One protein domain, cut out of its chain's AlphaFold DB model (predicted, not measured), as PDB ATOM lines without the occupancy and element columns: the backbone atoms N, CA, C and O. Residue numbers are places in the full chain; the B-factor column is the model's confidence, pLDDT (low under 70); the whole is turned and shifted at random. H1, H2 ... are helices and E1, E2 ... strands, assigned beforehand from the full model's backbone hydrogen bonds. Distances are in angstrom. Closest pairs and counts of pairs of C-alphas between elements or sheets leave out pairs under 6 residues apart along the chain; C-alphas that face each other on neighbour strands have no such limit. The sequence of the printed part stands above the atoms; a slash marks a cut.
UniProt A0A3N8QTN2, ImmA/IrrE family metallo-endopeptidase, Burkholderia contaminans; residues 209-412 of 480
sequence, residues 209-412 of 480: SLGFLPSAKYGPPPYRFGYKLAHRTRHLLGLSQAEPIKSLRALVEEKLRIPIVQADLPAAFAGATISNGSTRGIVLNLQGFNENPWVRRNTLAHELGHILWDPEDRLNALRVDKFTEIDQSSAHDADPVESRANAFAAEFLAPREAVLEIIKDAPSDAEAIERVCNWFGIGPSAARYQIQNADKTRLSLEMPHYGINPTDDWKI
ATOM      1  N   SER A 209     -47.389 -11.904 -37.841       79.56
ATOM      2  CA  SER A 209     -47.952 -12.536 -36.635       79.56
ATOM      3  C   SER A 209     -47.001 -13.545 -35.979       79.56
ATOM      4  O   SER A 209     -47.006 -13.695 -34.762       79.56
ATOM      5  N   LEU A 210     -46.126 -14.175 -36.769       82.50
ATOM      6  CA  LEU A 210     -45.048 -15.041 -36.291       82.50
ATOM      7  C   LEU A 210     -43.816 -14.252 -35.812       82.50
ATOM      8  O   LEU A 210     -42.835 -14.854 -35.390       82.50
ATOM      9  N   GLY A 211     -43.835 -12.916 -35.867       84.75
ATOM     10  CA  GLY A 211     -42.741 -12.070 -35.389       84.75
ATOM     11  C   GLY A 211     -41.597 -11.871 -36.389       84.75
ATOM     12  O   GLY A 211     -40.499 -11.482 -35.980       84.75
ATOM     13  N   PHE A 212     -41.825 -12.121 -37.682       86.38
ATOM     14  CA  PHE A 212     -40.891 -11.712 -38.731       86.38
ATOM     15  C   PHE A 212     -40.962 -10.194 -38.908       86.38
ATOM     16  O   PHE A 212     -41.971  -9.643 -39.350       86.38
ATOM     17  N   LEU A 213     -39.878  -9.518 -38.526       84.19
ATOM     18  CA  LEU A 213     -39.720  -8.073 -38.645       84.19
ATOM     19  C   LEU A 213     -38.576  -7.782 -39.624       84.19
ATOM     20  O   LEU A 213     -37.457  -8.245 -39.374       84.19
ATOM     21  N   PRO A 214     -38.822  -7.017 -40.706       83.56
ATOM     22  CA  PRO A 214     -37.783  -6.671 -41.662       83.56
ATOM     23  C   PRO A 214     -36.561  -6.018 -41.013       83.56
ATOM     24  O   PRO A 214     -36.657  -5.265 -40.043       83.56
ATOM     25  N   SER A 215     -35.392  -6.287 -41.582       80.75
ATOM     26  CA  SER A 215     -34.103  -5.811 -41.103       80.75
ATOM     27  C   SER A 215     -33.323  -5.176 -42.249       80.75
ATOM     28  O   SER A 215     -32.832  -5.864 -43.142       80.75
ATOM     29  N   ALA A 216     -33.102  -3.865 -42.172       80.19
ATOM     30  CA  ALA A 216     -32.219  -3.139 -43.090       80.19
ATOM     31  C   ALA A 216     -30.720  -3.287 -42.734       80.19
ATOM     32  O   ALA A 216     -29.881  -2.496 -43.166       80.19
ATOM     33  N   LYS A 217     -30.352  -4.268 -41.895       79.44
ATOM     34  CA  LYS A 217     -28.955  -4.500 -41.503       79.44
ATOM     35  C   LYS A 217     -28.236  -5.326 -42.569       79.44
ATOM     36  O   LYS A 217     -28.395  -6.545 -42.627       79.44
ATOM     37  N   TYR A 218     -27.412  -4.640 -43.354       78.25
ATOM     38  CA  TYR A 218     -26.540  -5.206 -44.393       78.25
ATOM     39  C   TYR A 218     -25.050  -4.950 -44.103       78.25
ATOM     40  O   TYR A 218     -24.221  -4.940 -45.006       78.25
ATOM     41  N   GLY A 219     -24.713  -4.677 -42.836       71.75
ATOM     42  CA  GLY A 219     -23.358  -4.307 -42.433       71.75
ATOM     43  C   GLY A 219     -22.326  -5.405 -42.733       71.75
ATOM     44  O   GLY A 219     -22.671  -6.589 -42.761       71.75
ATOM     45  N   PRO A 220     -21.049  -5.041 -42.929       72.31
ATOM     46  CA  PRO A 220     -20.030  -6.006 -43.299       72.31
ATOM     47  C   PRO A 220     -19.600  -6.903 -42.112       72.31
ATOM     48  O   PRO A 220     -19.431  -6.413 -40.993       72.31
ATOM     49  N   PRO A 221     -19.355  -8.207 -42.342       82.56
ATOM     50  CA  PRO A 221     -19.687  -8.917 -43.567       82.56
ATOM     51  C   PRO A 221     -21.172  -9.361 -43.580       82.56
ATOM     52  O   PRO A 221     -21.649  -9.936 -42.591       82.56
ATOM     53  N   PRO A 222     -21.896  -9.154 -44.695       82.94
ATOM     54  CA  PRO A 222     -23.344  -9.384 -44.796       82.94
ATOM     55  C   PRO A 222     -23.760 -10.831 -44.498       82.94
ATOM     56  O   PRO A 222     -24.797 -11.059 -43.869       82.94
ATOM     57  N   TYR A 223     -22.915 -11.810 -44.840       85.56
ATOM     58  CA  TYR A 223     -23.191 -13.229 -44.598       85.56
ATOM     59  C   TYR A 223     -23.455 -13.555 -43.115       85.56
ATOM     60  O   TYR A 223     -24.282 -14.408 -42.801       85.56
ATOM     61  N   ARG A 224     -22.823 -12.837 -42.169       89.38
ATOM     62  CA  ARG A 224     -23.045 -13.060 -40.725       89.38
ATOM     63  C   ARG A 224     -24.463 -12.708 -40.303       89.38
ATOM     64  O   ARG A 224     -24.986 -13.305 -39.363       89.38
ATOM     65  N   PHE A 225     -25.064 -11.715 -40.954       90.75
ATOM     66  CA  PHE A 225     -26.462 -11.382 -40.723       90.75
ATOM     67  C   PHE A 225     -27.368 -12.446 -41.332       90.75
ATOM     68  O   PHE A 225     -28.298 -12.863 -40.651       90.75
ATOM     69  N   GLY A 226     -27.046 -12.951 -42.527       92.19
ATOM     70  CA  GLY A 226     -27.767 -14.062 -43.159       92.19
ATOM     71  C   GLY A 226     -27.893 -15.271 -42.229       92.19
ATOM     72  O   GLY A 226     -29.003 -15.716 -41.948       92.19
ATOM     73  N   TYR A 227     -26.783 -15.703 -41.624       94.06
ATOM     74  CA  TYR A 227     -26.781 -16.818 -40.667       94.06
ATOM     75  C   TYR A 227     -27.663 -16.566 -39.439       94.06
ATOM     76  O   TYR A 227     -28.467 -17.407 -39.041       94.06
ATOM     77  N   LYS A 228     -27.569 -15.372 -38.840       93.88
ATOM     78  CA  LYS A 228     -28.406 -15.006 -37.684       93.88
ATOM     79  C   LYS A 228     -29.894 -15.009 -38.032       93.88
ATOM     80  O   LYS A 228     -30.706 -15.458 -37.224       93.88
ATOM     81  N   LEU A 229     -30.244 -14.503 -39.213       94.69
ATOM     82  CA  LEU A 229     -31.616 -14.491 -39.708       94.69
ATOM     83  C   LEU A 229     -32.123 -15.915 -39.964       94.69
ATOM     84  O   LEU A 229     -33.256 -16.209 -39.599       94.69
ATOM     85  N   ALA A 230     -31.285 -16.817 -40.480       95.88
ATOM     86  CA  ALA A 230     -31.634 -18.223 -40.679       95.88
ATOM     87  C   ALA A 230     -31.977 -18.927 -39.359       95.88
ATOM     88  O   ALA A 230     -33.066 -19.490 -39.225       95.88
ATOM     89  N   HIS A 231     -31.116 -18.811 -38.340       95.06
ATOM     90  CA  HIS A 231     -31.401 -19.362 -37.010       95.06
ATOM     91  C   HIS A 231     -32.675 -18.767 -36.407       95.06
ATOM     92  O   HIS A 231     -33.485 -19.492 -35.821       95.06
ATOM     93  N   ARG A 232     -32.882 -17.452 -36.578       94.75
ATOM     94  CA  ARG A 232     -34.097 -16.782 -36.111       94.75
ATOM     95  C   ARG A 232     -35.334 -17.307 -36.835       94.75
ATOM     96  O   ARG A 232     -36.316 -17.586 -36.158       94.75
ATOM     97  N   THR A 233     -35.285 -17.490 -38.154       95.50
ATOM     98  CA  THR A 233     -36.379 -18.091 -38.929       95.50
ATOM     99  C   THR A 233     -36.696 -19.488 -38.416       95.50
ATOM    100  O   THR A 233     -37.853 -19.760 -38.115       95.50
ATOM    101  N   ARG A 234     -35.691 -20.359 -38.239       95.69
ATOM    102  CA  ARG A 234     -35.913 -21.712 -37.700       95.69
ATOM    103  C   ARG A 234     -36.588 -21.670 -36.331       95.69
ATOM    104  O   ARG A 234     -37.585 -22.352 -36.131       95.69
ATOM    105  N   HIS A 235     -36.126 -20.797 -35.436       94.38
ATOM    106  CA  HIS A 235     -36.733 -20.609 -34.119       94.38
ATOM    107  C   HIS A 235     -38.191 -20.122 -34.188       94.38
ATOM    108  O   HIS A 235     -39.049 -20.704 -33.533       94.38
ATOM    109  N   LEU A 236     -38.489 -19.098 -34.999       93.44
ATOM    110  CA  LEU A 236     -39.858 -18.589 -35.183       93.44
ATOM    111  C   LEU A 236     -40.789 -19.639 -35.804       93.44
ATOM    112  O   LEU A 236     -41.986 -19.653 -35.535       93.44
ATOM    113  N   LEU A 237     -40.235 -20.545 -36.609       92.62
ATOM    114  CA  LEU A 237     -40.954 -21.679 -37.176       92.62
ATOM    115  C   LEU A 237     -40.988 -22.901 -36.247       92.62
ATOM    116  O   LEU A 237     -41.576 -23.909 -36.629       92.62
ATOM    117  N   GLY A 238     -40.392 -22.855 -35.054       92.88
ATOM    118  CA  GLY A 238     -40.333 -24.004 -34.146       92.88
ATOM    119  C   GLY A 238     -39.536 -25.196 -34.693       92.88
ATOM    120  O   GLY A 238     -39.808 -26.328 -34.314       92.88
ATOM    121  N   LEU A 239     -38.589 -24.958 -35.604       93.12
ATOM    122  CA  LEU A 239     -37.695 -25.978 -36.149       93.12
ATOM    123  C   LEU A 239     -36.430 -26.087 -35.288       93.12
ATOM    124  O   LEU A 239     -35.805 -25.073 -34.958       93.12
ATOM    125  N   SER A 240     -36.007 -27.316 -34.985       91.81
ATOM    126  CA  SER A 240     -34.694 -27.576 -34.375       91.81
ATOM    127  C   SER A 240     -33.566 -27.148 -35.319       91.81
ATOM    128  O   SER A 240     -33.752 -27.154 -36.527       91.81
ATOM    129  N   GLN A 241     -32.375 -26.803 -34.825       86.12
ATOM    130  CA  GLN A 241     -31.233 -26.485 -35.702       86.12
ATOM    131  C   GLN A 241     -30.647 -27.727 -36.402       86.12
ATOM    132  O   GLN A 241     -29.953 -27.581 -37.397       86.12
ATOM    133  N   ALA A 242     -30.944 -28.943 -35.933       83.81
ATOM    134  CA  ALA A 242     -30.422 -30.182 -36.525       83.81
ATOM    135  C   ALA A 242     -31.377 -30.869 -37.517       83.81
ATOM    136  O   ALA A 242     -30.966 -31.733 -38.289       83.81
ATOM    137  N   GLU A 243     -32.658 -30.501 -37.493       89.19
ATOM    138  CA  GLU A 243     -33.696 -31.179 -38.271       89.19
ATOM    139  C   GLU A 243     -33.703 -30.714 -39.740       89.19
ATOM    140  O   GLU A 243     -33.733 -29.510 -40.001       89.19
ATOM    141  N   PRO A 244     -33.723 -31.613 -40.734       92.81
ATOM    142  CA  PRO A 244     -33.868 -31.200 -42.123       92.81
ATOM    143  C   PRO A 244     -35.290 -30.700 -42.421       92.81
ATOM    144  O   PRO A 244     -36.282 -31.205 -41.898       92.81
ATOM    145  N   ILE A 245     -35.409 -29.704 -43.302       94.88
ATOM    146  CA  ILE A 245     -36.720 -29.225 -43.764       94.88
ATOM    147  C   ILE A 245     -37.264 -30.226 -44.784       94.88
ATOM    148  O   ILE A 245     -36.806 -30.240 -45.928       94.88
ATOM    149  N   LYS A 246     -38.247 -31.037 -44.375       91.06
ATOM    150  CA  LYS A 246     -38.808 -32.132 -45.190       91.06
ATOM    151  C   LYS A 246     -39.354 -31.679 -46.547       91.06
ATOM    152  O   LYS A 246     -39.075 -32.312 -47.551       91.06
ATOM    153  N   SER A 247     -40.093 -30.571 -46.580       91.12
ATOM    154  CA  SER A 247     -40.552 -29.938 -47.820       91.12
ATOM    155  C   SER A 247     -40.526 -28.427 -47.640       91.12
ATOM    156  O   SER A 247     -41.237 -27.877 -46.791       91.12
ATOM    157  N   LEU A 248     -39.665 -27.754 -48.401       92.94
ATOM    158  CA  LEU A 248     -39.560 -26.301 -48.326       92.94
ATOM    159  C   LEU A 248     -40.787 -25.650 -48.962       92.94
ATOM    160  O   LEU A 248     -41.325 -24.696 -48.401       92.94
ATOM    161  N   ARG A 249     -41.278 -26.212 -50.072       90.62
ATOM    162  CA  ARG A 249     -42.537 -25.801 -50.695       90.62
ATOM    163  C   ARG A 249     -43.692 -25.805 -49.690       90.62
ATOM    164  O   ARG A 249     -44.328 -24.770 -49.500       90.62
ATOM    165  N   ALA A 250     -43.935 -26.933 -49.012       88.62
ATOM    166  CA  ALA A 250     -45.034 -27.048 -48.050       88.62
ATOM    167  C   ALA A 250     -44.877 -26.052 -46.888       88.62
ATOM    168  O   ALA A 250     -45.827 -25.371 -46.507       88.62
ATOM    169  N   LEU A 251     -43.657 -25.881 -46.369       91.94
ATOM    170  CA  LEU A 251     -43.376 -24.891 -45.328       91.94
ATOM    171  C   LEU A 251     -43.754 -23.466 -45.770       91.94
ATOM    172  O   LEU A 251     -44.365 -22.721 -45.002       91.94
ATOM    173  N   VAL A 252     -43.413 -23.079 -46.996       91.81
ATOM    174  CA  VAL A 252     -43.682 -21.730 -47.515       91.81
ATOM    175  C   VAL A 252     -45.172 -21.532 -47.825       91.81
ATOM    176  O   VAL A 252     -45.769 -20.548 -47.378       91.81
ATOM    177  N   GLU A 253     -45.809 -22.471 -48.523       88.31
ATOM    178  CA  GLU A 253     -47.204 -22.328 -48.964       88.31
ATOM    179  C   GLU A 253     -48.227 -22.575 -47.848       88.31
ATOM    180  O   GLU A 253     -49.271 -21.921 -47.808       88.31
ATOM    181  N   GLU A 254     -47.964 -23.514 -46.935       85.38
ATOM    182  CA  GLU A 254     -48.945 -23.953 -45.932       85.38
ATOM    183  C   GLU A 254     -48.723 -23.276 -44.587       85.38
ATOM    184  O   GLU A 254     -49.667 -22.735 -44.003       85.38
ATOM    185  N   LYS A 255     -47.473 -23.265 -44.109       86.88
ATOM    186  CA  LYS A 255     -47.148 -22.673 -42.809       86.88
ATOM    187  C   LYS A 255     -47.028 -21.162 -42.908       86.88
ATOM    188  O   LYS A 255     -47.619 -20.471 -42.094       86.88
ATOM    189  N   LEU A 256     -46.305 -20.636 -43.895       88.75
ATOM    190  CA  LEU A 256     -46.124 -19.185 -44.044       88.75
ATOM    191  C   LEU A 256     -47.221 -18.502 -44.870       88.75
ATOM    192  O   LEU A 256     -47.395 -17.286 -44.750       88.75
ATOM    193  N   ARG A 257     -47.983 -19.278 -45.654       87.56
ATOM    194  CA  ARG A 257     -49.025 -18.792 -46.575       87.56
ATOM    195  C   ARG A 257     -48.497 -17.795 -47.601       87.56
ATOM    196  O   ARG A 257     -49.165 -16.819 -47.928       87.56
ATOM    197  N   ILE A 258     -47.287 -18.034 -48.091       90.31
ATOM    198  CA  ILE A 258     -46.698 -17.251 -49.174       90.31
ATOM    199  C   ILE A 258     -46.981 -18.003 -50.481       90.31
ATOM    200  O   ILE A 258     -46.581 -19.162 -50.600       90.31
ATOM    201  N   PRO A 259     -47.680 -17.395 -51.457       92.06
ATOM    202  CA  PRO A 259     -47.868 -17.993 -52.772       92.06
ATOM    203  C   PRO A 259     -46.533 -18.281 -53.466       92.06
ATOM    204  O   PRO A 259     -45.672 -17.401 -53.547       92.06
ATOM    205  N   ILE A 260     -46.399 -19.491 -54.010       92.62
ATOM    206  CA  ILE A 260     -45.331 -19.857 -54.940       92.62
ATOM    207  C   ILE A 260     -45.961 -20.026 -56.321       92.62
ATOM    208  O   ILE A 260     -46.879 -20.823 -56.505       92.62
ATOM    209  N   VAL A 261     -45.463 -19.277 -57.297       93.12
ATOM    210  CA  VAL A 261     -45.885 -19.351 -58.693       93.12
ATOM    211  C   VAL A 261     -44.778 -19.987 -59.504       93.12
ATOM    212  O   VAL A 261     -43.662 -19.482 -59.579       93.12
ATOM    213  N   GLN A 262     -45.097 -21.103 -60.136       90.81
ATOM    214  CA  GLN A 262     -44.187 -21.776 -61.051       90.81
ATOM    215  C   GLN A 262     -44.177 -21.044 -62.390       90.81
ATOM    216  O   GLN A 262     -45.219 -20.576 -62.850       90.81
ATOM    217  N   ALA A 263     -43.023 -20.948 -63.037       89.00
ATOM    218  CA  ALA A 263     -42.926 -20.319 -64.345       89.00
ATOM    219  C   ALA A 263     -41.879 -21.004 -65.224       89.00
ATOM    220  O   ALA A 263     -40.877 -21.511 -64.728       89.00
ATOM    221  N   ASP A 264     -42.106 -20.946 -66.535       87.12
ATOM    222  CA  ASP A 264     -41.108 -21.280 -67.548       87.12
ATOM    223  C   ASP A 264     -40.405 -19.992 -67.975       87.12
ATOM    224  O   ASP A 264     -40.829 -19.293 -68.902       87.12
ATOM    225  N   LEU A 265     -39.357 -19.629 -67.238       85.69
ATOM    226  CA  LEU A 265     -38.530 -18.464 -67.543       85.69
ATOM    227  C   LEU A 265     -37.257 -18.914 -68.274       85.69
ATOM    228  O   LEU A 265     -36.849 -20.074 -68.157       85.69
ATOM    229  N   PRO A 266     -36.580 -18.024 -69.026       84.81
ATOM    230  CA  PRO A 266     -35.289 -18.359 -69.618       84.81
ATOM    231  C   PRO A 266     -34.326 -18.913 -68.562       84.81
ATOM    232  O   PRO A 266     -34.254 -18.372 -67.462       84.81
ATOM    233  N   ALA A 267     -33.543 -19.938 -68.912       77.75
ATOM    234  CA  ALA A 267     -32.666 -20.657 -67.979       77.75
ATOM    235  C   ALA A 267     -31.612 -19.781 -67.275       77.75
ATOM    236  O   ALA A 267     -30.974 -20.234 -66.339       77.75
ATOM    237  N   ALA A 268     -31.414 -18.533 -67.706       77.31
ATOM    238  CA  ALA A 268     -30.586 -17.571 -66.988       77.31
ATOM    239  C   ALA A 268     -31.209 -17.114 -65.659       77.31
ATOM    240  O   ALA A 268     -30.477 -16.588 -64.832       77.31
ATOM    241  N   PHE A 269     -32.516 -17.292 -65.463       83.00
ATOM    242  CA  PHE A 269     -33.271 -16.809 -64.311       83.00
ATOM    243  C   PHE A 269     -33.656 -17.963 -63.390       83.00
ATOM    244  O   PHE A 269     -34.243 -18.937 -63.850       83.00
ATOM    245  N   ALA A 270     -33.348 -17.861 -62.102       84.44
ATOM    246  CA  ALA A 270     -33.661 -18.893 -61.117       84.44
ATOM    247  C   ALA A 270     -35.013 -18.632 -60.432       84.44
ATOM    248  O   ALA A 270     -35.847 -19.535 -60.324       84.44
ATOM    249  N   GLY A 271     -35.258 -17.393 -60.016       87.62
ATOM    250  CA  GLY A 271     -36.458 -16.993 -59.291       87.62
ATOM    251  C   GLY A 271     -36.701 -15.491 -59.370       87.62
ATOM    252  O   GLY A 271     -35.921 -14.752 -59.981       87.62
ATOM    253  N   ALA A 272     -37.838 -15.072 -58.821       88.56
ATOM    254  CA  ALA A 272     -38.081 -13.676 -58.505       88.56
ATOM    255  C   ALA A 272     -39.017 -13.523 -57.302       88.56
ATOM    256  O   ALA A 272     -40.069 -14.165 -57.227       88.56
ATOM    257  N   THR A 273     -38.730 -12.567 -56.427       89.06
ATOM    258  CA  THR A 273     -39.700 -12.090 -55.437       89.06
ATOM    259  C   THR A 273     -40.594 -11.006 -56.046       89.06
ATOM    260  O   THR A 273     -40.120  -9.970 -56.520       89.06
ATOM    261  N   ILE A 274     -41.916 -11.209 -55.991       87.31
ATOM    262  CA  ILE A 274     -42.912 -10.232 -56.450       87.31
ATOM    263  C   ILE A 274     -43.705  -9.688 -55.263       87.31
ATOM    264  O   ILE A 274     -44.255 -10.436 -54.458       87.31
ATOM    265  N   SER A 275     -43.843  -8.363 -55.218       83.75
ATOM    266  CA  SER A 275     -44.852  -7.675 -54.405       83.75
ATOM    267  C   SER A 275     -45.908  -7.088 -55.337       83.75
ATOM    268  O   SER A 275     -45.541  -6.432 -56.306       83.75
ATOM    269  N   ASN A 276     -47.195  -7.273 -55.070       81.38
ATOM    270  CA  ASN A 276     -48.306  -6.645 -55.794       81.38
ATOM    271  C   ASN A 276     -49.260  -6.016 -54.770       81.38
ATOM    272  O   ASN A 276     -50.085  -6.702 -54.167       81.38
ATOM    273  N   GLY A 277     -49.100  -4.712 -54.522       79.12
ATOM    274  CA  GLY A 277     -49.715  -4.057 -53.366       79.12
ATOM    275  C   GLY A 277     -49.164  -4.626 -52.054       79.12
ATOM    276  O   GLY A 277     -47.949  -4.759 -51.906       79.12
ATOM    277  N   SER A 278     -50.051  -4.986 -51.124       76.62
ATOM    278  CA  SER A 278     -49.694  -5.624 -49.844       76.62
ATOM    279  C   SER A 278     -49.385  -7.120 -49.963       76.62
ATOM    280  O   SER A 278     -48.859  -7.716 -49.022       76.62
ATOM    281  N   THR A 279     -49.689  -7.740 -51.103       82.88
ATOM    282  CA  THR A 279     -49.467  -9.169 -51.316       82.88
ATOM    283  C   THR A 279     -48.058  -9.433 -51.828       82.88
ATOM    284  O   THR A 279     -47.575  -8.736 -52.720       82.88
ATOM    285  N   ARG A 280     -47.412 -10.484 -51.317       86.19
ATOM    286  CA  ARG A 280     -46.097 -10.949 -51.775       86.19
ATOM    287  C   ARG A 280     -46.143 -12.414 -52.157       86.19
ATOM    288  O   ARG A 280     -46.902 -13.168 -51.558       86.19
ATOM    289  N   GLY A 281     -45.300 -12.809 -53.097       91.38
ATOM    290  CA  GLY A 281     -45.120 -14.201 -53.480       91.38
ATOM    291  C   GLY A 281     -43.795 -14.423 -54.190       91.38
ATOM    292  O   GLY A 281     -43.083 -13.472 -54.521       91.38
ATOM    293  N   ILE A 282     -43.478 -15.693 -54.400       93.12
ATOM    294  CA  ILE A 282     -42.242 -16.143 -55.037       93.12
ATOM    295  C   ILE A 282     -42.594 -16.671 -56.419       93.12
ATOM    296  O   ILE A 282     -43.501 -17.490 -56.549       93.12
ATOM    297  N   VAL A 283     -41.875 -16.230 -57.441       93.31
ATOM    298  CA  VAL A 283     -41.860 -16.860 -58.758       93.31
ATOM    299  C   VAL A 283     -40.658 -17.780 -58.819       93.31
ATOM    300  O   VAL A 283     -39.540 -17.363 -58.534       93.31
ATOM    301  N   LEU A 284     -40.885 -19.031 -59.187       91.62
ATOM    302  CA  LEU A 284     -39.861 -20.061 -59.218       91.62
ATOM    303  C   LEU A 284     -39.751 -20.605 -60.637       91.62
ATOM    304  O   LEU A 284     -40.720 -21.162 -61.162       91.62
ATOM    305  N   ASN A 285     -38.584 -20.433 -61.262       90.38
ATOM    306  CA  ASN A 285     -38.349 -21.002 -62.582       90.38
ATOM    307  C   ASN A 285     -38.171 -22.515 -62.457       90.38
ATOM    308  O   ASN A 285     -37.365 -22.959 -61.641       90.38
ATOM    309  N   LEU A 286     -38.891 -23.297 -63.257       87.81
ATOM    310  CA  LEU A 286     -38.752 -24.757 -63.278       87.81
ATOM    311  C   LEU A 286     -37.757 -25.261 -64.330       87.81
ATOM    312  O   LEU A 286     -37.441 -26.446 -64.338       87.81
ATOM    313  N   GLN A 287     -37.240 -24.368 -65.175       86.81
ATOM    314  CA  GLN A 287     -36.275 -24.682 -66.227       86.81
ATOM    315  C   GLN A 287     -34.821 -24.561 -65.739       86.81
ATOM    316  O   GLN A 287     -34.515 -23.859 -64.767       86.81
ATOM    317  N   GLY A 288     -33.892 -25.189 -66.464       86.69
ATOM    318  CA  GLY A 288     -32.457 -25.069 -66.199       86.69
ATOM    319  C   GLY A 288     -32.046 -25.835 -64.942       86.69
ATOM    320  O   GLY A 288     -32.507 -26.945 -64.705       86.69
ATOM    321  N   PHE A 289     -31.182 -25.263 -64.097       85.69
ATOM    322  CA  PHE A 289     -30.697 -25.997 -62.918       85.69
ATOM    323  C   PHE A 289     -31.797 -26.293 -61.885       85.69
ATOM    324  O   PHE A 289     -31.655 -27.239 -61.115       85.69
ATOM    325  N   ASN A 290     -32.905 -25.542 -61.888       87.50
ATOM    326  CA  ASN A 290     -34.053 -25.794 -61.012       87.50
ATOM    327  C   ASN A 290     -34.896 -27.017 -61.424       87.50
ATOM    328  O   ASN A 290     -35.807 -27.400 -60.681       87.50
ATOM    329  N   GLU A 291     -34.587 -27.671 -62.550       87.94
ATOM    330  CA  GLU A 291     -35.067 -29.032 -62.825       87.94
ATOM    331  C   GLU A 291     -34.616 -29.993 -61.714       87.94
ATOM    332  O   GLU A 291     -35.342 -30.914 -61.349       87.94
ATOM    333  N   ASN A 292     -33.456 -29.725 -61.103       88.38
ATOM    334  CA  ASN A 292     -33.005 -30.425 -59.912       88.38
ATOM    335  C   ASN A 292     -33.697 -29.855 -58.648       88.38
ATOM    336  O   ASN A 292     -33.475 -28.686 -58.303       88.38
ATOM    337  N   PRO A 293     -34.476 -30.659 -57.895       90.56
ATOM    338  CA  PRO A 293     -35.191 -30.203 -56.700       90.56
ATOM    339  C   PRO A 293     -34.279 -29.640 -55.601       90.56
ATOM    340  O   PRO A 293     -34.700 -28.755 -54.859       90.56
ATOM    341  N   TRP A 294     -33.020 -30.073 -55.496       92.06
ATOM    342  CA  TRP A 294     -32.085 -29.514 -54.514       92.06
ATOM    343  C   TRP A 294     -31.657 -28.083 -54.844       92.06
ATOM    344  O   TRP A 294     -31.544 -27.249 -53.944       92.06
ATOM    345  N   VAL A 295     -31.442 -27.779 -56.127       89.88
ATOM    346  CA  VAL A 295     -31.161 -26.406 -56.581       89.88
ATOM    347  C   VAL A 295     -32.406 -25.554 -56.376       89.88
ATOM    348  O   VAL A 295     -32.329 -24.473 -55.797       89.88
ATOM    349  N   ARG A 296     -33.571 -26.090 -56.750       90.88
ATOM    350  CA  ARG A 296     -34.861 -25.425 -56.574       90.88
ATOM    351  C   ARG A 296     -35.136 -25.061 -55.113       90.88
ATOM    352  O   ARG A 296     -35.595 -23.953 -54.841       90.88
ATOM    353  N   ARG A 297     -34.815 -25.952 -54.169       93.44
ATOM    354  CA  ARG A 297     -34.897 -25.681 -52.723       93.44
ATOM    355  C   ARG A 297     -34.001 -24.519 -52.310       93.44
ATOM    356  O   ARG A 297     -34.442 -23.667 -51.545       93.44
ATOM    357  N   ASN A 298     -32.774 -24.452 -52.823       92.44
ATOM    358  CA  ASN A 298     -31.875 -23.340 -52.527       92.44
ATOM    359  C   ASN A 298     -32.414 -22.009 -53.071       92.44
ATOM    360  O   ASN A 298     -32.488 -21.039 -52.320       92.44
ATOM    361  N   THR A 299     -32.875 -21.991 -54.324       92.12
ATOM    362  CA  THR A 299     -33.533 -20.826 -54.941       92.12
ATOM    363  C   THR A 299     -34.737 -20.371 -54.112       92.12
ATOM    364  O   THR A 299     -34.849 -19.208 -53.745       92.12
ATOM    365  N   LEU A 300     -35.617 -21.296 -53.724       93.75
ATOM    366  CA  LEU A 300     -36.788 -20.973 -52.909       93.75
ATOM    367  C   LEU A 300     -36.405 -20.456 -51.509       93.75
ATOM    368  O   LEU A 300     -37.063 -19.555 -50.989       93.75
ATOM    369  N   ALA A 301     -35.347 -20.989 -50.890       95.88
ATOM    370  CA  ALA A 301     -34.862 -20.521 -49.589       95.88
ATOM    371  C   ALA A 301     -34.227 -19.126 -49.676       95.88
ATOM    372  O   ALA A 301     -34.386 -18.328 -48.749       95.88
ATOM    373  N   HIS A 302     -33.545 -18.828 -50.780       93.69
ATOM    374  CA  HIS A 302     -32.996 -17.509 -51.078       93.69
ATOM    375  C   HIS A 302     -34.118 -16.463 -51.146       93.69
ATOM    376  O   HIS A 302     -34.139 -15.519 -50.351       93.69
ATOM    377  N   GLU A 303     -35.115 -16.703 -51.998       93.12
ATOM    378  CA  GLU A 303     -36.266 -15.808 -52.188       93.12
ATOM    379  C   GLU A 303     -37.089 -15.649 -50.903       93.12
ATOM    380  O   GLU A 303     -37.545 -14.560 -50.541       93.12
ATOM    381  N   LEU A 304     -37.219 -16.732 -50.131       94.25
ATOM    382  CA  LEU A 304     -37.837 -16.678 -48.813       94.25
ATOM    383  C   LEU A 304     -37.080 -15.733 -47.867       94.25
ATOM    384  O   LEU A 304     -37.708 -14.992 -47.105       94.25
ATOM    385  N   GLY A 305     -35.746 -15.731 -47.910       92.75
ATOM    386  CA  GLY A 305     -34.913 -14.818 -47.129       92.75
ATOM    387  C   GLY A 305     -35.252 -13.356 -47.393       92.75
ATOM    388  O   GLY A 305     -35.416 -12.585 -46.441       92.75
ATOM    389  N   HIS A 306     -35.443 -12.996 -48.662       89.69
ATOM    390  CA  HIS A 306     -35.895 -11.665 -49.050       89.69
ATOM    391  C   HIS A 306     -37.281 -11.350 -48.501       89.69
ATOM    392  O   HIS A 306     -37.445 -10.347 -47.806       89.69
ATOM    393  N   ILE A 307     -38.273 -12.212 -48.737       89.38
ATOM    394  CA  ILE A 307     -39.650 -11.948 -48.291       89.38
ATOM    395  C   ILE A 307     -39.736 -11.732 -46.777       89.38
ATOM    396  O   ILE A 307     -40.478 -10.850 -46.333       89.38
ATOM    397  N   LEU A 308     -38.999 -12.526 -45.996       90.81
ATOM    398  CA  LEU A 308     -39.064 -12.495 -44.536       90.81
ATOM    399  C   LEU A 308     -38.319 -11.308 -43.917       90.81
ATOM    400  O   LEU A 308     -38.759 -10.793 -42.887       90.81
ATOM    401  N   TRP A 309     -37.187 -10.899 -44.495       90.38
ATOM    402  CA  TRP A 309     -36.227 -10.045 -43.787       90.38
ATOM    403  C   TRP A 309     -35.842  -8.759 -44.503       90.38
ATOM    404  O   TRP A 309     -35.246  -7.885 -43.866       90.38
ATOM    405  N   ASP A 310     -36.162  -8.595 -45.780       86.81
ATOM    406  CA  ASP A 310     -35.890  -7.345 -46.479       86.81
ATOM    407  C   ASP A 310     -37.022  -6.328 -46.240       86.81
ATOM    408  O   ASP A 310     -38.200  -6.692 -46.148       86.81
ATOM    409  N   PRO A 311     -36.690  -5.035 -46.078       80.44
ATOM    410  CA  PRO A 311     -37.692  -3.990 -45.931       80.44
ATOM    411  C   PRO A 311     -38.424  -3.727 -47.256       80.44
ATOM    412  O   PRO A 311     -37.943  -4.062 -48.339       80.44
ATOM    413  N   GLU A 312     -39.617  -3.134 -47.159       69.25
ATOM    414  CA  GLU A 312     -40.503  -2.898 -48.306       69.25
ATOM    415  C   GLU A 312     -39.839  -2.084 -49.410       69.25
ATOM    416  O   GLU A 312     -39.929  -2.467 -50.563       69.25
ATOM    417  N   ASP A 313     -39.108  -1.023 -49.085       67.38
ATOM    418  CA  ASP A 313     -38.378  -0.191 -50.050       67.38
ATOM    419  C   ASP A 313     -37.327  -0.975 -50.854       67.38
ATOM    420  O   ASP A 313     -37.098  -0.682 -52.026       67.38
ATOM    421  N   ARG A 314     -36.731  -2.009 -50.254       66.31
ATOM    422  CA  ARG A 314     -35.746  -2.890 -50.895       66.31
ATOM    423  C   ARG A 314     -36.378  -4.052 -51.655       66.31
ATOM    424  O   ARG A 314     -35.767  -4.528 -52.608       66.31
ATOM    425  N   LEU A 315     -37.573  -4.481 -51.254       56.16
ATOM    426  CA  LEU A 315     -38.422  -5.458 -51.954       56.16
ATOM    427  C   LEU A 315     -39.280  -4.822 -53.058       56.16
ATOM    428  O   LEU A 315     -39.785  -5.497 -53.951       56.16
ATOM    429  N   ASN A 316     -39.433  -3.500 -53.014       44.16
ATOM    430  CA  ASN A 316     -40.005  -2.681 -54.071       44.16
ATOM    431  C   ASN A 316     -39.028  -2.516 -55.247       44.16
ATOM    432  O   ASN A 316     -39.358  -1.848 -56.217       44.16
ATOM    433  N   ALA A 317     -37.855  -3.144 -55.219       51.59
ATOM    434  CA  ALA A 317     -37.129  -3.483 -56.432       51.59
ATOM    435  C   ALA A 317     -37.525  -4.915 -56.806       51.59
ATOM    436  O   ALA A 317     -37.366  -5.819 -55.990       51.59
ATOM    437  N   LEU A 318     -38.066  -5.125 -58.010       58.31
ATOM    438  CA  LEU A 318     -38.154  -6.473 -58.570       58.31
ATOM    439  C   LEU A 318     -36.746  -7.083 -58.523       58.31
ATOM    440  O   LEU A 318     -35.813  -6.473 -59.049       58.31
ATOM    441  N   ARG A 319     -36.604  -8.250 -57.894       66.69
ATOM    442  CA  ARG A 319     -35.345  -8.999 -57.879       66.69
ATOM    443  C   ARG A 319     -35.480 -10.239 -58.716       66.69
ATOM    444  O   ARG A 319     -36.523 -10.885 -58.699       66.69
ATOM    445  N   VAL A 320     -34.459 -10.465 -59.522       61.34
ATOM    446  CA  VAL A 320     -34.445 -11.492 -60.541       61.34
ATOM    447  C   VAL A 320     -33.066 -12.128 -60.488       61.34
ATOM    448  O   VAL A 320     -32.097 -11.526 -60.954       61.34
ATOM    449  N   ASP A 321     -33.002 -13.334 -59.939       59.75
ATOM    450  CA  ASP A 321     -31.731 -13.984 -59.632       59.75
ATOM    451  C   ASP A 321     -31.220 -14.791 -60.819       59.75
ATOM    452  O   ASP A 321     -31.993 -15.471 -61.507       59.75
ATOM    453  N   LYS A 322     -29.901 -14.769 -61.045       62.12
ATOM    454  CA  LYS A 322     -29.236 -15.648 -62.017       62.12
ATOM    455  C   LYS A 322     -28.482 -16.780 -61.341       62.12
ATOM    456  O   LYS A 322     -27.823 -16.588 -60.326       62.12
ATOM    457  N   PHE A 323     -28.414 -17.933 -62.004       56.38
ATOM    458  CA  PHE A 323     -27.585 -19.048 -61.525       56.38
ATOM    459  C   PHE A 323     -26.096 -18.689 -61.391       56.38
ATOM    460  O   PHE A 323     -25.430 -19.154 -60.474       56.38
ATOM    461  N   THR A 324     -25.572 -17.803 -62.246       49.00
ATOM    462  CA  THR A 324     -24.172 -17.351 -62.157       49.00
ATOM    463  C   THR A 324     -23.877 -16.538 -60.896       49.00
ATOM    464  O   THR A 324     -22.748 -16.561 -60.421       49.00
ATOM    465  N   GLU A 325     -24.868 -15.833 -60.346       52.12
ATOM    466  CA  GLU A 325     -24.729 -15.030 -59.120       52.12
ATOM    467  C   GLU A 325     -24.858 -15.898 -57.857       52.12
ATOM    468  O   GLU A 325     -24.279 -15.574 -56.820       52.12
ATOM    469  N   ILE A 326     -25.537 -17.045 -57.970       51.12
ATOM    470  CA  ILE A 326     -25.639 -18.064 -56.916       51.12
ATOM    471  C   ILE A 326     -24.324 -18.865 -56.793       51.12
ATOM    472  O   ILE A 326     -23.920 -19.195 -55.680       51.12
ATOM    473  N   ASP A 327     -23.624 -19.132 -57.906       43.00
ATOM    474  CA  ASP A 327     -22.400 -19.959 -57.925       43.00
ATOM    475  C   ASP A 327     -21.069 -19.176 -57.860       43.00
ATOM    476  O   ASP A 327     -20.050 -19.741 -57.447       43.00
ATOM    477  N   GLN A 328     -21.028 -17.895 -58.256       40.84
ATOM    478  CA  GLN A 328     -19.792 -17.097 -58.316       40.84
ATOM    479  C   GLN A 328     -19.847 -15.860 -57.413       40.84
ATOM    480  O   GLN A 328     -20.004 -14.730 -57.868       40.84
ATOM    481  N   SER A 329     -19.630 -16.049 -56.112       41.34
ATOM    482  CA  SER A 329     -19.338 -14.942 -55.197       41.34
ATOM    483  C   SER A 329     -17.849 -14.568 -55.260       41.34
ATOM    484  O   SER A 329     -17.057 -14.980 -54.409       41.34
ATOM    485  N   SER A 330     -17.435 -13.792 -56.261       37.03
ATOM    486  CA  SER A 330     -16.142 -13.095 -56.229       37.03
ATOM    487  C   SER A 330     -16.218 -11.921 -55.240       37.03
ATOM    488  O   SER A 330     -17.067 -11.038 -55.336       37.03
ATOM    489  N   ALA A 331     -15.321 -11.930 -54.254       43.59
ATOM    490  CA  ALA A 331     -15.383 -11.163 -53.004       43.59
ATOM    491  C   ALA A 331     -15.267  -9.621 -53.101       43.59
ATOM    492  O   ALA A 331     -15.135  -8.976 -52.063       43.59
ATOM    493  N   HIS A 332     -15.309  -9.018 -54.295       36.59
ATOM    494  CA  HIS A 332     -15.051  -7.581 -54.466       36.59
ATOM    495  C   HIS A 332     -16.208  -6.738 -55.030       36.59
ATOM    496  O   HIS A 332     -16.147  -5.529 -54.853       36.59
ATOM    497  N   ASP A 333     -17.285  -7.337 -55.564       45.72
ATOM    498  CA  ASP A 333     -18.443  -6.598 -56.126       45.72
ATOM    499  C   ASP A 333     -19.822  -7.200 -55.761       45.72
ATOM    500  O   ASP A 333     -20.843  -6.842 -56.346       45.72
ATOM    501  N   ALA A 334     -19.885  -8.135 -54.806       58.34
ATOM    502  CA  ALA A 334     -21.146  -8.784 -54.441       58.34
ATOM    503  C   ALA A 334     -22.088  -7.814 -53.705       58.34
ATOM    504  O   ALA A 334     -21.715  -7.255 -52.668       58.34
ATOM    505  N   ASP A 335     -23.318  -7.655 -54.209       77.38
ATOM    506  CA  ASP A 335     -24.376  -6.908 -53.525       77.38
ATOM    507  C   ASP A 335     -24.542  -7.463 -52.091       77.38
ATOM    508  O   ASP A 335     -24.798  -8.662 -51.912       77.38
ATOM    509  N   PRO A 336     -24.373  -6.635 -51.038       83.19
ATOM    510  CA  PRO A 336     -24.523  -7.075 -49.654       83.19
ATOM    511  C   PRO A 336     -25.881  -7.708 -49.346       83.19
ATOM    512  O   PRO A 336     -25.986  -8.510 -48.413       83.19
ATOM    513  N   VAL A 337     -26.920  -7.344 -50.095       84.50
ATOM    514  CA  VAL A 337     -28.257  -7.912 -49.959       84.50
ATOM    515  C   VAL A 337     -28.281  -9.364 -50.441       84.50
ATOM    516  O   VAL A 337     -28.688 -10.246 -49.682       84.50
ATOM    517  N   GLU A 338     -27.743  -9.618 -51.630       84.50
ATOM    518  CA  GLU A 338     -27.647 -10.949 -52.237       84.50
ATOM    519  C   GLU A 338     -26.718 -11.867 -51.447       84.50
ATOM    520  O   GLU A 338     -27.042 -13.013 -51.133       84.50
ATOM    521  N   SER A 339     -25.582 -11.335 -50.991       86.25
ATOM    522  CA  SER A 339     -24.674 -12.077 -50.114       86.25
ATOM    523  C   SER A 339     -25.350 -12.485 -48.798       86.25
ATOM    524  O   SER A 339     -25.118 -13.587 -48.288       86.25
ATOM    525  N   ARG A 340     -26.218 -11.627 -48.242       91.12
ATOM    526  CA  ARG A 340     -27.003 -11.948 -47.043       91.12
ATOM    527  C   ARG A 340     -28.041 -13.033 -47.323       91.12
ATOM    528  O   ARG A 340     -28.195 -13.913 -46.478       91.12
ATOM    529  N   ALA A 341     -28.737 -12.972 -48.456       90.31
ATOM    530  CA  ALA A 341     -29.758 -13.946 -48.838       90.31
ATOM    531  C   ALA A 341     -29.164 -15.321 -49.171       90.31
ATOM    532  O   ALA A 341     -29.644 -16.327 -48.653       90.31
ATOM    533  N   ASN A 342     -28.037 -15.371 -49.884       90.69
ATOM    534  CA  ASN A 342     -27.285 -16.608 -50.118       90.69
ATOM    535  C   ASN A 342     -26.831 -17.259 -48.804       90.69
ATOM    536  O   ASN A 342     -27.025 -18.455 -48.587       90.69
ATOM    537  N   ALA A 343     -26.277 -16.464 -47.884       92.75
ATOM    538  CA  ALA A 343     -25.887 -16.957 -46.567       92.75
ATOM    539  C   ALA A 343     -27.093 -17.413 -45.729       92.75
ATOM    540  O   ALA A 343     -26.999 -18.403 -45.004       92.75
ATOM    541  N   PHE A 344     -28.221 -16.702 -45.827       95.56
ATOM    542  CA  PHE A 344     -29.478 -17.102 -45.205       95.56
ATOM    543  C   PHE A 344     -29.948 -18.459 -45.736       95.56
ATOM    544  O   PHE A 344     -30.215 -19.340 -44.929       95.56
ATOM    545  N   ALA A 345     -30.012 -18.644 -47.056       95.69
ATOM    546  CA  ALA A 345     -30.491 -19.872 -47.685       95.69
ATOM    547  C   ALA A 345     -29.654 -21.088 -47.269       95.69
ATOM    548  O   ALA A 345     -30.206 -22.083 -46.792       95.69
ATOM    549  N   ALA A 346     -28.325 -20.971 -47.360       94.69
ATOM    550  CA  ALA A 346     -27.401 -22.039 -46.994       94.69
ATOM    551  C   ALA A 346     -27.547 -22.451 -45.519       94.69
ATOM    552  O   ALA A 346     -27.705 -23.634 -45.220       94.69
ATOM    553  N   GLU A 347     -27.560 -21.484 -44.595       96.88
ATOM    554  CA  GLU A 347     -27.709 -21.761 -43.159       96.88
ATOM    555  C   GLU A 347     -29.122 -22.213 -42.788       96.88
ATOM    556  O   GLU A 347     -29.292 -23.003 -41.867       96.88
ATOM    557  N   PHE A 348     -30.152 -21.730 -43.482       97.31
ATOM    558  CA  PHE A 348     -31.534 -22.110 -43.205       97.31
ATOM    559  C   PHE A 348     -31.788 -23.572 -43.573       97.31
ATOM    560  O   PHE A 348     -32.440 -24.286 -42.803       97.31
ATOM    561  N   LEU A 349     -31.253 -24.012 -44.717       96.88
ATOM    562  CA  LEU A 349     -31.386 -25.381 -45.211       96.88
ATOM    563  C   LEU A 349     -30.456 -26.359 -44.495       96.88
ATOM    564  O   LEU A 349     -30.915 -27.420 -44.077       96.88
ATOM    565  N   ALA A 350     -29.183 -25.997 -44.331       96.50
ATOM    566  CA  ALA A 350     -28.156 -26.840 -43.726       96.50
ATOM    567  C   ALA A 350     -27.372 -26.052 -42.658       96.50
ATOM    568  O   ALA A 350     -26.292 -25.523 -42.945       96.50
ATOM    569  N   PRO A 351     -27.896 -25.950 -41.421       96.56
ATOM    570  CA  PRO A 351     -27.231 -25.222 -40.344       96.56
ATOM    571  C   PRO A 351     -25.823 -25.761 -40.076       96.56
ATOM    572  O   PRO A 351     -25.624 -26.975 -39.987       96.56
ATOM    573  N   ARG A 352     -24.834 -24.874 -39.921       94.94
ATOM    574  CA  ARG A 352     -23.412 -25.269 -39.830       94.94
ATOM    575  C   ARG A 352     -23.131 -26.193 -38.653       94.94
ATOM    576  O   ARG A 352     -22.365 -27.138 -38.792       94.94
ATOM    577  N   GLU A 353     -23.778 -25.945 -37.517       92.50
ATOM    578  CA  GLU A 353     -23.652 -26.786 -36.320       92.50
ATOM    579  C   GLU A 353     -24.090 -28.230 -36.599       92.50
ATOM    580  O   GLU A 353     -23.416 -29.172 -36.201       92.50
ATOM    581  N   ALA A 354     -25.176 -28.410 -37.348       94.06
ATOM    582  CA  ALA A 354     -25.685 -29.728 -37.699       94.06
ATOM    583  C   ALA A 354     -24.854 -30.401 -38.802       94.06
ATOM    584  O   ALA A 354     -24.651 -31.614 -38.772       94.06
ATOM    585  N   VAL A 355     -24.327 -29.617 -39.748       94.94
ATOM    586  CA  VAL A 355     -23.378 -30.103 -40.760       94.94
ATOM    587  C   VAL A 355     -22.135 -30.701 -40.099       94.94
ATOM    588  O   VAL A 355     -21.726 -31.789 -40.497       94.94
ATOM    589  N   LEU A 356     -21.569 -30.050 -39.072       93.88
ATOM    590  CA  LEU A 356     -20.400 -30.566 -38.344       93.88
ATOM    591  C   LEU A 356     -20.645 -31.955 -37.749       93.88
ATOM    592  O   LEU A 356     -19.788 -32.827 -37.870       93.88
ATOM    593  N   GLU A 357     -21.816 -32.177 -37.154       92.69
ATOM    594  CA  GLU A 357     -22.160 -33.479 -36.574       92.69
ATOM    595  C   GLU A 357     -22.288 -34.575 -37.643       92.69
ATOM    596  O   GLU A 357     -21.828 -35.695 -37.437       92.69
ATOM    597  N   ILE A 358     -22.841 -34.257 -38.818       91.94
ATOM    598  CA  ILE A 358     -23.030 -35.224 -39.916       91.94
ATOM    599  C   ILE A 358     -21.698 -35.672 -40.532       91.94
ATOM    600  O   ILE A 358     -21.541 -36.837 -40.915       91.94
ATOM    601  N   ILE A 359     -20.736 -34.754 -40.641       93.56
ATOM    602  CA  ILE A 359     -19.447 -35.016 -41.297       93.56
ATOM    603  C   ILE A 359     -18.365 -35.524 -40.341       93.56
ATOM    604  O   ILE A 359     -17.295 -35.921 -40.806       93.56
ATOM    605  N   LYS A 360     -18.618 -35.491 -39.027       90.50
ATOM    606  CA  LYS A 360     -17.642 -35.810 -37.977       90.50
ATOM    607  C   LYS A 360     -16.942 -37.150 -38.205       90.50
ATOM    608  O   LYS A 360     -15.720 -37.220 -38.130       90.50
ATOM    609  N   ASP A 361     -17.724 -38.166 -38.562       87.31
ATOM    610  CA  ASP A 361     -17.256 -39.533 -38.807       87.31
ATOM    611  C   ASP A 361     -17.292 -39.898 -40.303       87.31
ATOM    612  O   ASP A 361     -17.438 -41.066 -40.671       87.31
ATOM    613  N   ALA A 362     -17.245 -38.902 -41.195       88.44
ATOM    614  CA  ALA A 362     -17.152 -39.152 -42.629       88.44
ATOM    615  C   ALA A 362     -15.703 -39.536 -42.991       88.44
ATOM    616  O   ALA A 362     -14.792 -38.733 -42.768       88.44
ATOM    617  N   PRO A 363     -15.463 -40.728 -43.567       85.12
ATOM    618  CA  PRO A 363     -14.118 -41.224 -43.864       85.12
ATOM    619  C   PRO A 363     -13.475 -40.536 -45.076       85.12
ATOM    620  O   PRO A 363     -12.276 -40.685 -45.300       85.12
ATOM    621  N   SER A 364     -14.251 -39.790 -45.866       88.00
ATOM    622  CA  SER A 364     -13.757 -38.994 -46.988       88.00
ATOM    623  C   SER A 364     -14.576 -37.719 -47.183       88.00
ATOM    624  O   SER A 364     -15.710 -37.601 -46.715       88.00
ATOM    625  N   ASP A 365     -14.000 -36.773 -47.917       87.44
ATOM    626  CA  ASP A 365     -14.647 -35.525 -48.324       87.44
ATOM    627  C   ASP A 365     -15.837 -35.756 -49.268       87.44
ATOM    628  O   ASP A 365     -16.883 -35.123 -49.115       87.44
ATOM    629  N   ALA A 366     -15.723 -36.725 -50.181       88.50
ATOM    630  CA  ALA A 366     -16.821 -37.134 -51.055       88.50
ATOM    631  C   ALA A 366     -18.022 -37.656 -50.246       88.50
ATOM    632  O   ALA A 366     -19.153 -37.231 -50.474       88.50
ATOM    633  N   GLU A 367     -17.771 -38.523 -49.261       90.19
ATOM    634  CA  GLU A 367     -18.828 -39.063 -48.400       90.19
ATOM    635  C   GLU A 367     -19.413 -37.994 -47.466       90.19
ATOM    636  O   GLU A 367     -20.614 -37.986 -47.208       90.19
ATOM    637  N   ALA A 368     -18.600 -37.043 -46.994       92.25
ATOM    638  CA  ALA A 368     -19.092 -35.902 -46.225       92.25
ATOM    639  C   ALA A 368     -20.093 -35.062 -47.039       92.25
ATOM    640  O   ALA A 368     -21.170 -34.731 -46.535       92.25
ATOM    641  N   ILE A 369     -19.765 -34.756 -48.300       92.94
ATOM    642  CA  ILE A 369     -20.652 -34.026 -49.220       92.94
ATOM    643  C   ILE A 369     -21.940 -34.818 -49.456       92.94
ATOM    644  O   ILE A 369     -23.026 -34.264 -49.298       92.94
ATOM    645  N   GLU A 370     -21.837 -36.108 -49.779       92.50
ATOM    646  CA  GLU A 370     -23.000 -36.961 -50.036       92.50
ATOM    647  C   GLU A 370     -23.939 -37.054 -48.824       92.50
ATOM    648  O   GLU A 370     -25.151 -36.868 -48.967       92.50
ATOM    649  N   ARG A 371     -23.396 -37.261 -47.616       93.56
ATOM    650  CA  ARG A 371     -24.183 -37.297 -46.372       93.56
ATOM    651  C   ARG A 371     -24.943 -35.989 -46.146       93.56
ATOM    652  O   ARG A 371     -26.127 -36.022 -45.816       93.56
ATOM    653  N   VAL A 372     -24.294 -34.842 -46.357       94.38
ATOM    654  CA  VAL A 372     -24.917 -33.514 -46.215       94.38
ATOM    655  C   VAL A 372     -25.997 -33.288 -47.277       94.38
ATOM    656  O   VAL A 372     -27.091 -32.828 -46.937       94.38
ATOM    657  N   CYS A 373     -25.729 -33.641 -48.539       94.25
ATOM    658  CA  CYS A 373     -26.698 -33.559 -49.632       94.25
ATOM    659  C   CYS A 373     -27.961 -34.361 -49.326       94.25
ATOM    660  O   CYS A 373     -29.065 -33.819 -49.384       94.25
ATOM    661  N   ASN A 374     -27.798 -35.629 -48.948       92.81
ATOM    662  CA  ASN A 374     -28.914 -36.532 -48.695       92.81
ATOM    663  C   ASN A 374     -29.708 -36.129 -47.450       92.81
ATOM    664  O   ASN A 374     -30.938 -36.165 -47.488       92.81
ATOM    665  N   TRP A 375     -29.032 -35.702 -46.379       93.81
ATOM    666  CA  TRP A 375     -29.699 -35.323 -45.135       93.81
ATOM    667  C   TRP A 375     -30.501 -34.023 -45.256       93.81
ATOM    668  O   TRP A 375     -31.658 -33.986 -44.847       93.81
ATOM    669  N   PHE A 376     -29.924 -32.957 -45.824       94.56
ATOM    670  CA  PHE A 376     -30.582 -31.641 -45.885       94.56
ATOM    671  C   PHE A 376     -31.315 -31.355 -47.201       94.56
ATOM    672  O   PHE A 376     -32.094 -30.397 -47.279       94.56
ATOM    673  N   GLY A 377     -31.083 -32.160 -48.237       94.06
ATOM    674  CA  GLY A 377     -31.674 -31.962 -49.556       94.06
ATOM    675  C   GLY A 377     -31.122 -30.722 -50.252       94.06
ATOM    676  O   GLY A 377     -31.898 -29.864 -50.679       94.06
ATOM    677  N   ILE A 378     -29.793 -30.601 -50.312       93.75
ATOM    678  CA  ILE A 378     -29.080 -29.498 -50.975       93.75
ATOM    679  C   ILE A 378     -28.086 -30.027 -52.013       93.75
ATOM    680  O   ILE A 378     -27.601 -31.150 -51.909       93.75
ATOM    681  N   GLY A 379     -27.771 -29.206 -53.018       91.25
ATOM    682  CA  GLY A 379     -26.887 -29.607 -54.111       91.25
ATOM    683  C   GLY A 379     -25.422 -29.781 -53.673       91.25
ATOM    684  O   GLY A 379     -25.001 -29.133 -52.711       91.25
ATOM    685  N   PRO A 380     -24.612 -30.578 -54.396       90.19
ATOM    686  CA  PRO A 380     -23.214 -30.852 -54.032       90.19
ATOM    687  C   PRO A 380     -22.341 -29.601 -53.885       90.19
ATOM    688  O   PRO A 380     -21.571 -29.492 -52.932       90.19
ATOM    689  N   SER A 381     -22.507 -28.615 -54.773       88.56
ATOM    690  CA  SER A 381     -21.804 -27.329 -54.681       88.56
ATOM    691  C   SER A 381     -22.142 -26.583 -53.386       88.56
ATOM    692  O   SER A 381     -21.239 -26.123 -52.687       88.56
ATOM    693  N   ALA A 382     -23.429 -26.513 -53.028       90.19
ATOM    694  CA  ALA A 382     -23.891 -25.865 -51.803       90.19
ATOM    695  C   ALA A 382     -23.406 -26.613 -50.551       90.19
ATOM    696  O   ALA A 382     -22.923 -25.982 -49.612       90.19
ATOM    697  N   ALA A 383     -23.463 -27.949 -50.560       92.62
ATOM    698  CA  ALA A 383     -22.954 -28.786 -49.478       92.62
ATOM    699  C   ALA A 383     -21.454 -28.564 -49.253       92.62
ATOM    700  O   ALA A 383     -21.040 -28.316 -48.123       92.62
ATOM    701  N   ARG A 384     -20.648 -28.560 -50.322       91.56
ATOM    702  CA  ARG A 384     -19.206 -28.296 -50.242       91.56
ATOM    703  C   ARG A 384     -18.911 -26.955 -49.574       91.56
ATOM    704  O   ARG A 384     -18.150 -26.911 -48.609       91.56
ATOM    705  N   TYR A 385     -19.520 -25.870 -50.056       89.88
ATOM    706  CA  TYR A 385     -19.308 -24.544 -49.469       89.88
ATOM    707  C   TYR A 385     -19.785 -24.477 -48.019       89.88
ATOM    708  O   TYR A 385     -19.123 -23.868 -47.180       89.88
ATOM    709  N   GLN A 386     -20.902 -25.125 -47.692       92.38
ATOM    710  CA  GLN A 386     -21.422 -25.101 -46.333       92.38
ATOM    711  C   GLN A 386     -20.551 -25.900 -45.359       92.38
ATOM    712  O   GLN A 386     -20.343 -25.445 -44.233       92.38
ATOM    713  N   ILE A 387     -19.962 -27.015 -45.798       92.94
ATOM    714  CA  ILE A 387     -18.949 -27.742 -45.023       92.94
ATOM    715  C   ILE A 387     -17.730 -26.847 -44.780       92.94
ATOM    716  O   ILE A 387     -17.300 -26.727 -43.640       92.94
ATOM    717  N   GLN A 388     -17.214 -26.154 -45.801       91.00
ATOM    718  CA  GLN A 388     -16.088 -25.218 -45.639       91.00
ATOM    719  C   GLN A 388     -16.412 -24.065 -44.673       91.00
ATOM    720  O   GLN A 388     -15.558 -23.626 -43.898       91.00
ATOM    721  N   ASN A 389     -17.654 -23.574 -44.695       89.00
ATOM    722  CA  ASN A 389     -18.122 -22.531 -43.783       89.00
ATOM    723  C   ASN A 389     -18.268 -23.030 -42.336       89.00
ATOM    724  O   ASN A 389     -18.180 -22.224 -41.401       89.00
ATOM    725  N   ALA A 390     -18.542 -24.324 -42.157       89.25
ATOM    726  CA  ALA A 390     -18.707 -24.978 -40.864       89.25
ATOM    727  C   ALA A 390     -17.356 -25.401 -40.261       89.25
ATOM    728  O   ALA A 390     -17.063 -25.070 -39.112       89.25
ATOM    729  N   ASP A 391     -16.514 -26.064 -41.054       88.12
ATOM    730  CA  ASP A 391     -15.194 -26.570 -40.690       88.12
ATOM    731  C   ASP A 391     -14.101 -25.881 -41.517       88.12
ATOM    732  O   ASP A 391     -13.774 -26.260 -42.646       88.12
ATOM    733  N   LYS A 392     -13.468 -24.877 -40.906       82.00
ATOM    734  CA  LYS A 392     -12.377 -24.112 -41.525       82.00
ATOM    735  C   LYS A 392     -11.101 -24.921 -41.758       82.00
ATOM    736  O   LYS A 392     -10.159 -24.367 -42.316       82.00
ATOM    737  N   THR A 393     -11.012 -26.171 -41.308       79.31
ATOM    738  CA  THR A 393      -9.851 -27.026 -41.590       79.31
ATOM    739  C   THR A 393      -9.940 -27.672 -42.975       79.31
ATOM    740  O   THR A 393      -8.910 -27.997 -43.561       79.31
ATOM    741  N   ARG A 394     -11.143 -27.765 -43.561       76.12
ATOM    742  CA  ARG A 394     -11.395 -28.403 -44.863       76.12
ATOM    743  C   ARG A 394     -11.477 -27.413 -46.034       76.12
ATOM    744  O   ARG A 394     -12.311 -27.541 -46.925       76.12
ATOM    745  N   LEU A 395     -10.607 -26.403 -46.074       63.91
ATOM    746  CA  LEU A 395     -10.647 -25.345 -47.105       63.91
ATOM    747  C   LEU A 395     -10.442 -25.861 -48.544       63.91
ATOM    748  O   LEU A 395     -10.859 -25.196 -49.491       63.91
ATOM    749  N   SER A 396      -9.849 -27.047 -48.703       68.31
ATOM    750  CA  SER A 396      -9.459 -27.652 -49.987       68.31
ATOM    751  C   SER A 396     -10.380 -28.786 -50.461       68.31
ATOM    752  O   SER A 396      -9.959 -29.562 -51.309       68.31
ATOM    753  N   LEU A 397     -11.594 -28.910 -49.904       75.50
ATOM    754  CA  LEU A 397     -12.576 -29.947 -50.265       75.50
ATOM    755  C   LEU A 397     -12.732 -30.093 -51.789       75.50
ATOM    756  O   LEU A 397     -13.207 -29.169 -52.458       75.50
ATOM    757  N   GLU A 398     -12.366 -31.259 -52.317       76.69
ATOM    758  CA  GLU A 398     -12.558 -31.604 -53.725       76.69
ATOM    759  C   GLU A 398     -13.987 -32.101 -53.971       76.69
ATOM    760  O   GLU A 398     -14.596 -32.773 -53.136       76.69
ATOM    761  N   MET A 399     -14.544 -31.754 -55.132       79.25
ATOM    762  CA  MET A 399     -15.844 -32.280 -55.547       79.25
ATOM    763  C   MET A 399     -15.717 -33.765 -55.918       79.25
ATOM    764  O   MET A 399     -14.741 -34.141 -56.569       79.25
ATOM    765  N   PRO A 400     -16.708 -34.607 -55.580       74.00
ATOM    766  CA  PRO A 400     -16.714 -35.999 -56.008       74.00
ATOM    767  C   PRO A 400     -16.710 -36.108 -57.538       74.00
ATOM    768  O   PRO A 400     -17.366 -35.339 -58.238       74.00
ATOM    769  N   HIS A 401     -15.985 -37.099 -58.060       64.44
ATOM    770  CA  HIS A 401     -15.902 -37.367 -59.502       64.44
ATOM    771  C   HIS A 401     -17.151 -38.061 -60.076       64.44
ATOM    772  O   HIS A 401     -17.275 -38.188 -61.293       64.44
ATOM    773  N   TYR A 402     -18.062 -38.526 -59.218       70.44
ATOM    774  CA  TYR A 402     -19.330 -39.150 -59.596       70.44
ATOM    775  C   TYR A 402     -20.507 -38.198 -59.338       70.44
ATOM    776  O   TYR A 402     -20.447 -37.325 -58.472       70.44
ATOM    777  N   GLY A 403     -21.592 -38.361 -60.099       74.00
ATOM    778  CA  GLY A 403     -22.788 -37.532 -59.951       74.00
ATOM    779  C   GLY A 403     -23.600 -37.917 -58.715       74.00
ATOM    780  O   GLY A 403     -24.081 -39.045 -58.627       74.00
ATOM    781  N   ILE A 404     -23.795 -36.970 -57.796       81.12
ATOM    782  CA  ILE A 404     -24.743 -37.095 -56.682       81.12
ATOM    783  C   ILE A 404     -26.082 -36.510 -57.141       81.12
ATOM    784  O   ILE A 404     -26.153 -35.338 -57.517       81.12
ATOM    785  N   ASN A 405     -27.136 -37.325 -57.104       87.50
ATOM    786  CA  ASN A 405     -28.469 -36.955 -57.574       87.50
ATOM    787  C   ASN A 405     -29.499 -36.985 -56.437       87.50
ATOM    788  O   ASN A 405     -29.355 -37.792 -55.518       87.50
ATOM    789  N   PRO A 406     -30.569 -36.173 -56.526       88.69
ATOM    790  CA  PRO A 406     -31.682 -36.231 -55.589       88.69
ATOM    791  C   PRO A 406     -32.283 -37.627 -55.470       88.69
ATOM    792  O   PRO A 406     -32.575 -38.274 -56.482       88.69
ATOM    793  N   THR A 407     -32.509 -38.056 -54.228       89.19
ATOM    794  CA  THR A 407     -33.284 -39.262 -53.925       89.19
ATOM    795  C   THR A 407     -34.737 -39.085 -54.362       89.19
ATOM    796  O   THR A 407     -35.221 -37.960 -54.529       89.19
ATOM    797  N   ASP A 408     -35.455 -40.193 -54.540       88.38
ATOM    798  CA  ASP A 408     -36.863 -40.135 -54.937       88.38
ATOM    799  C   ASP A 408     -37.738 -39.478 -53.861       88.38
ATOM    800  O   ASP A 408     -38.648 -38.731 -54.209       88.38
ATOM    801  N   ASP A 409     -37.390 -39.621 -52.578       87.88
ATOM    802  CA  ASP A 409     -38.055 -38.906 -51.480       87.88
ATOM    803  C   ASP A 409     -37.972 -37.380 -51.658       87.88
ATOM    804  O   ASP A 409     -38.976 -36.680 -51.510       87.88
ATOM    805  N   TRP A 410     -36.798 -36.851 -52.033       89.50
ATOM    806  CA  TRP A 410     -36.622 -35.416 -52.280       89.50
ATOM    807  C   TRP A 410     -37.380 -34.938 -53.517       89.50
ATOM    808  O   TRP A 410     -37.951 -33.845 -53.492       89.50
ATOM    809  N   LYS A 411     -37.410 -35.743 -54.587       88.12
ATOM    810  CA  LYS A 411     -38.212 -35.437 -55.781       88.12
ATOM    811  C   LYS A 411     -39.694 -35.388 -55.424       88.12
ATOM    812  O   LYS A 411     -40.344 -34.382 -55.672       88.12
ATOM    813  N   ILE A 412     -40.217 -36.415 -54.753       85.06
ATOM    814  CA  ILE A 412     -41.631 -36.493 -54.356       85.06
ATOM    815  C   ILE A 412     -42.020 -35.305 -53.464       85.06
ATOM    816  O   ILE A 412     -43.054 -34.675 -53.697       85.06
TER     817      ILE A 412
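This is residues 209 to 412 of the 480 residues of the protein "ImmA/IrrE family metallo-endopeptidase" of Burkholderia contaminans (UniProt A0A3N8QTN2). A small, twisted sheet of four strands makes one wall of the domain, with the long helix H4 packed along one of its faces; H7 crosses H4 on its far side from the sheet, and H1 packs on H7 in turn. Beside this stack, toward one end of the longest axis, H8, H9 and H10 make a small head of crossed helices, and a long stretch, residues 391 to 407, leads from H10 back to H11 near the first residues of H4. The printed part has 204 residues, with eleven named helices and four named strands in the order H1 H2 E1 E2 E3 H3 H4 H5 E4 H6 H7 H8 H9 H10 H11. The sheet runs E1 E3 E2 E4 and is mixed; the class is mixed, helices and strands. The whole is compact, with a radius of gyration of the C-alphas of 16.2 A and spans of 52 by 36 by 35 A.

The sheet holds E1, residues 260 to 263; E2, residues 269 to 276, 20.0 A long; E3, residues 279 to 285, 19.8 A; and E4, residues 319 to 322. H4, residues 293 to 309, runs 24.0 A from C-alpha 293 at (-35.191, -30.203, -56.700) to C-alpha 309 at (-36.227, -10.045, -43.787). H7 is residues 336 to 349, 20.0 A, and H1 is residues 222 to 236, 21.2 A, beginning with C-alpha 222 at (-23.344, -9.384, -44.796). H8 is residues 352 to 359, H9 residues 365 to 376, 16.6 A, and H10 residues 380 to 390, 15.1 A. The shorter helices are H2, residues 248 to 255; H3, residues 288 to 291; H5, residues 312 to 315; H6, residues 323 to 327; and H11, residues 408 to 412, ending with C-alpha 412 at (-41.631, -36.493, -54.356).

E2 and E3 form an antiparallel hairpin, with N 274 and O 281 2.9 A apart, within hydrogen-bond range. E1, an edge strand, is parallel to E3, with N 261 and O 282 at 2.8 A. E4, the other edge strand, is antiparallel to E2, with N 270 and O 321 at 2.8 A. H4 is on one face of this sheet, two layers in all, at a height over the sheet of 8.5 A; it lies over E3 and E2, and its closest C-alphas to E2 are those of Glu 303 and Thr 273, 6.0 A apart. H2, H3, H5 and H6 only graze the sheet. H4 and H7 touch at a steep tilt of 58 degrees, opposite ways, the closest C-alphas being those of Ala 301 and Ala 345, 4.8 A. H1 touches H7 at a steep tilt of 41 degrees, the same way, with C-alphas Gly 226 and Phe 344 4.0 A apart. H10 only just touches H7, with 3 pairs of C-alphas within 8 A, closest at Ala 346 and Gln 386, 6.7 A. H9 and H10 touch about perpendicular, at 81 degrees, closest at the C-alphas of Ile 369 and Ala 383, 5.7 A. H8 touches H10, closest at the C-alphas of Arg 352 and Ala 390, 4.8 A. H11 only just touches H4, with 3 pairs within 8 A, closest at the C-alphas of Lys 411 and Pro 293, 6.1 A. Every O i to N i+4 pair is within hydrogen-bond range in H1, H2, H4, H6, H7, H9, H10 and H11; H8 has 3 of 4, and H3 and H5 are too short for such a pair.

The two C-alphas farthest apart in the domain, those of Gly 277 and Pro 363, are 52.3 A apart. The printed part has no cut. The links H1 to H2 and H10 to H11 are long. The mean pLDDT of the printed part is 84.3; residues 312 to 334, 395 to 396 and 401 are under 70.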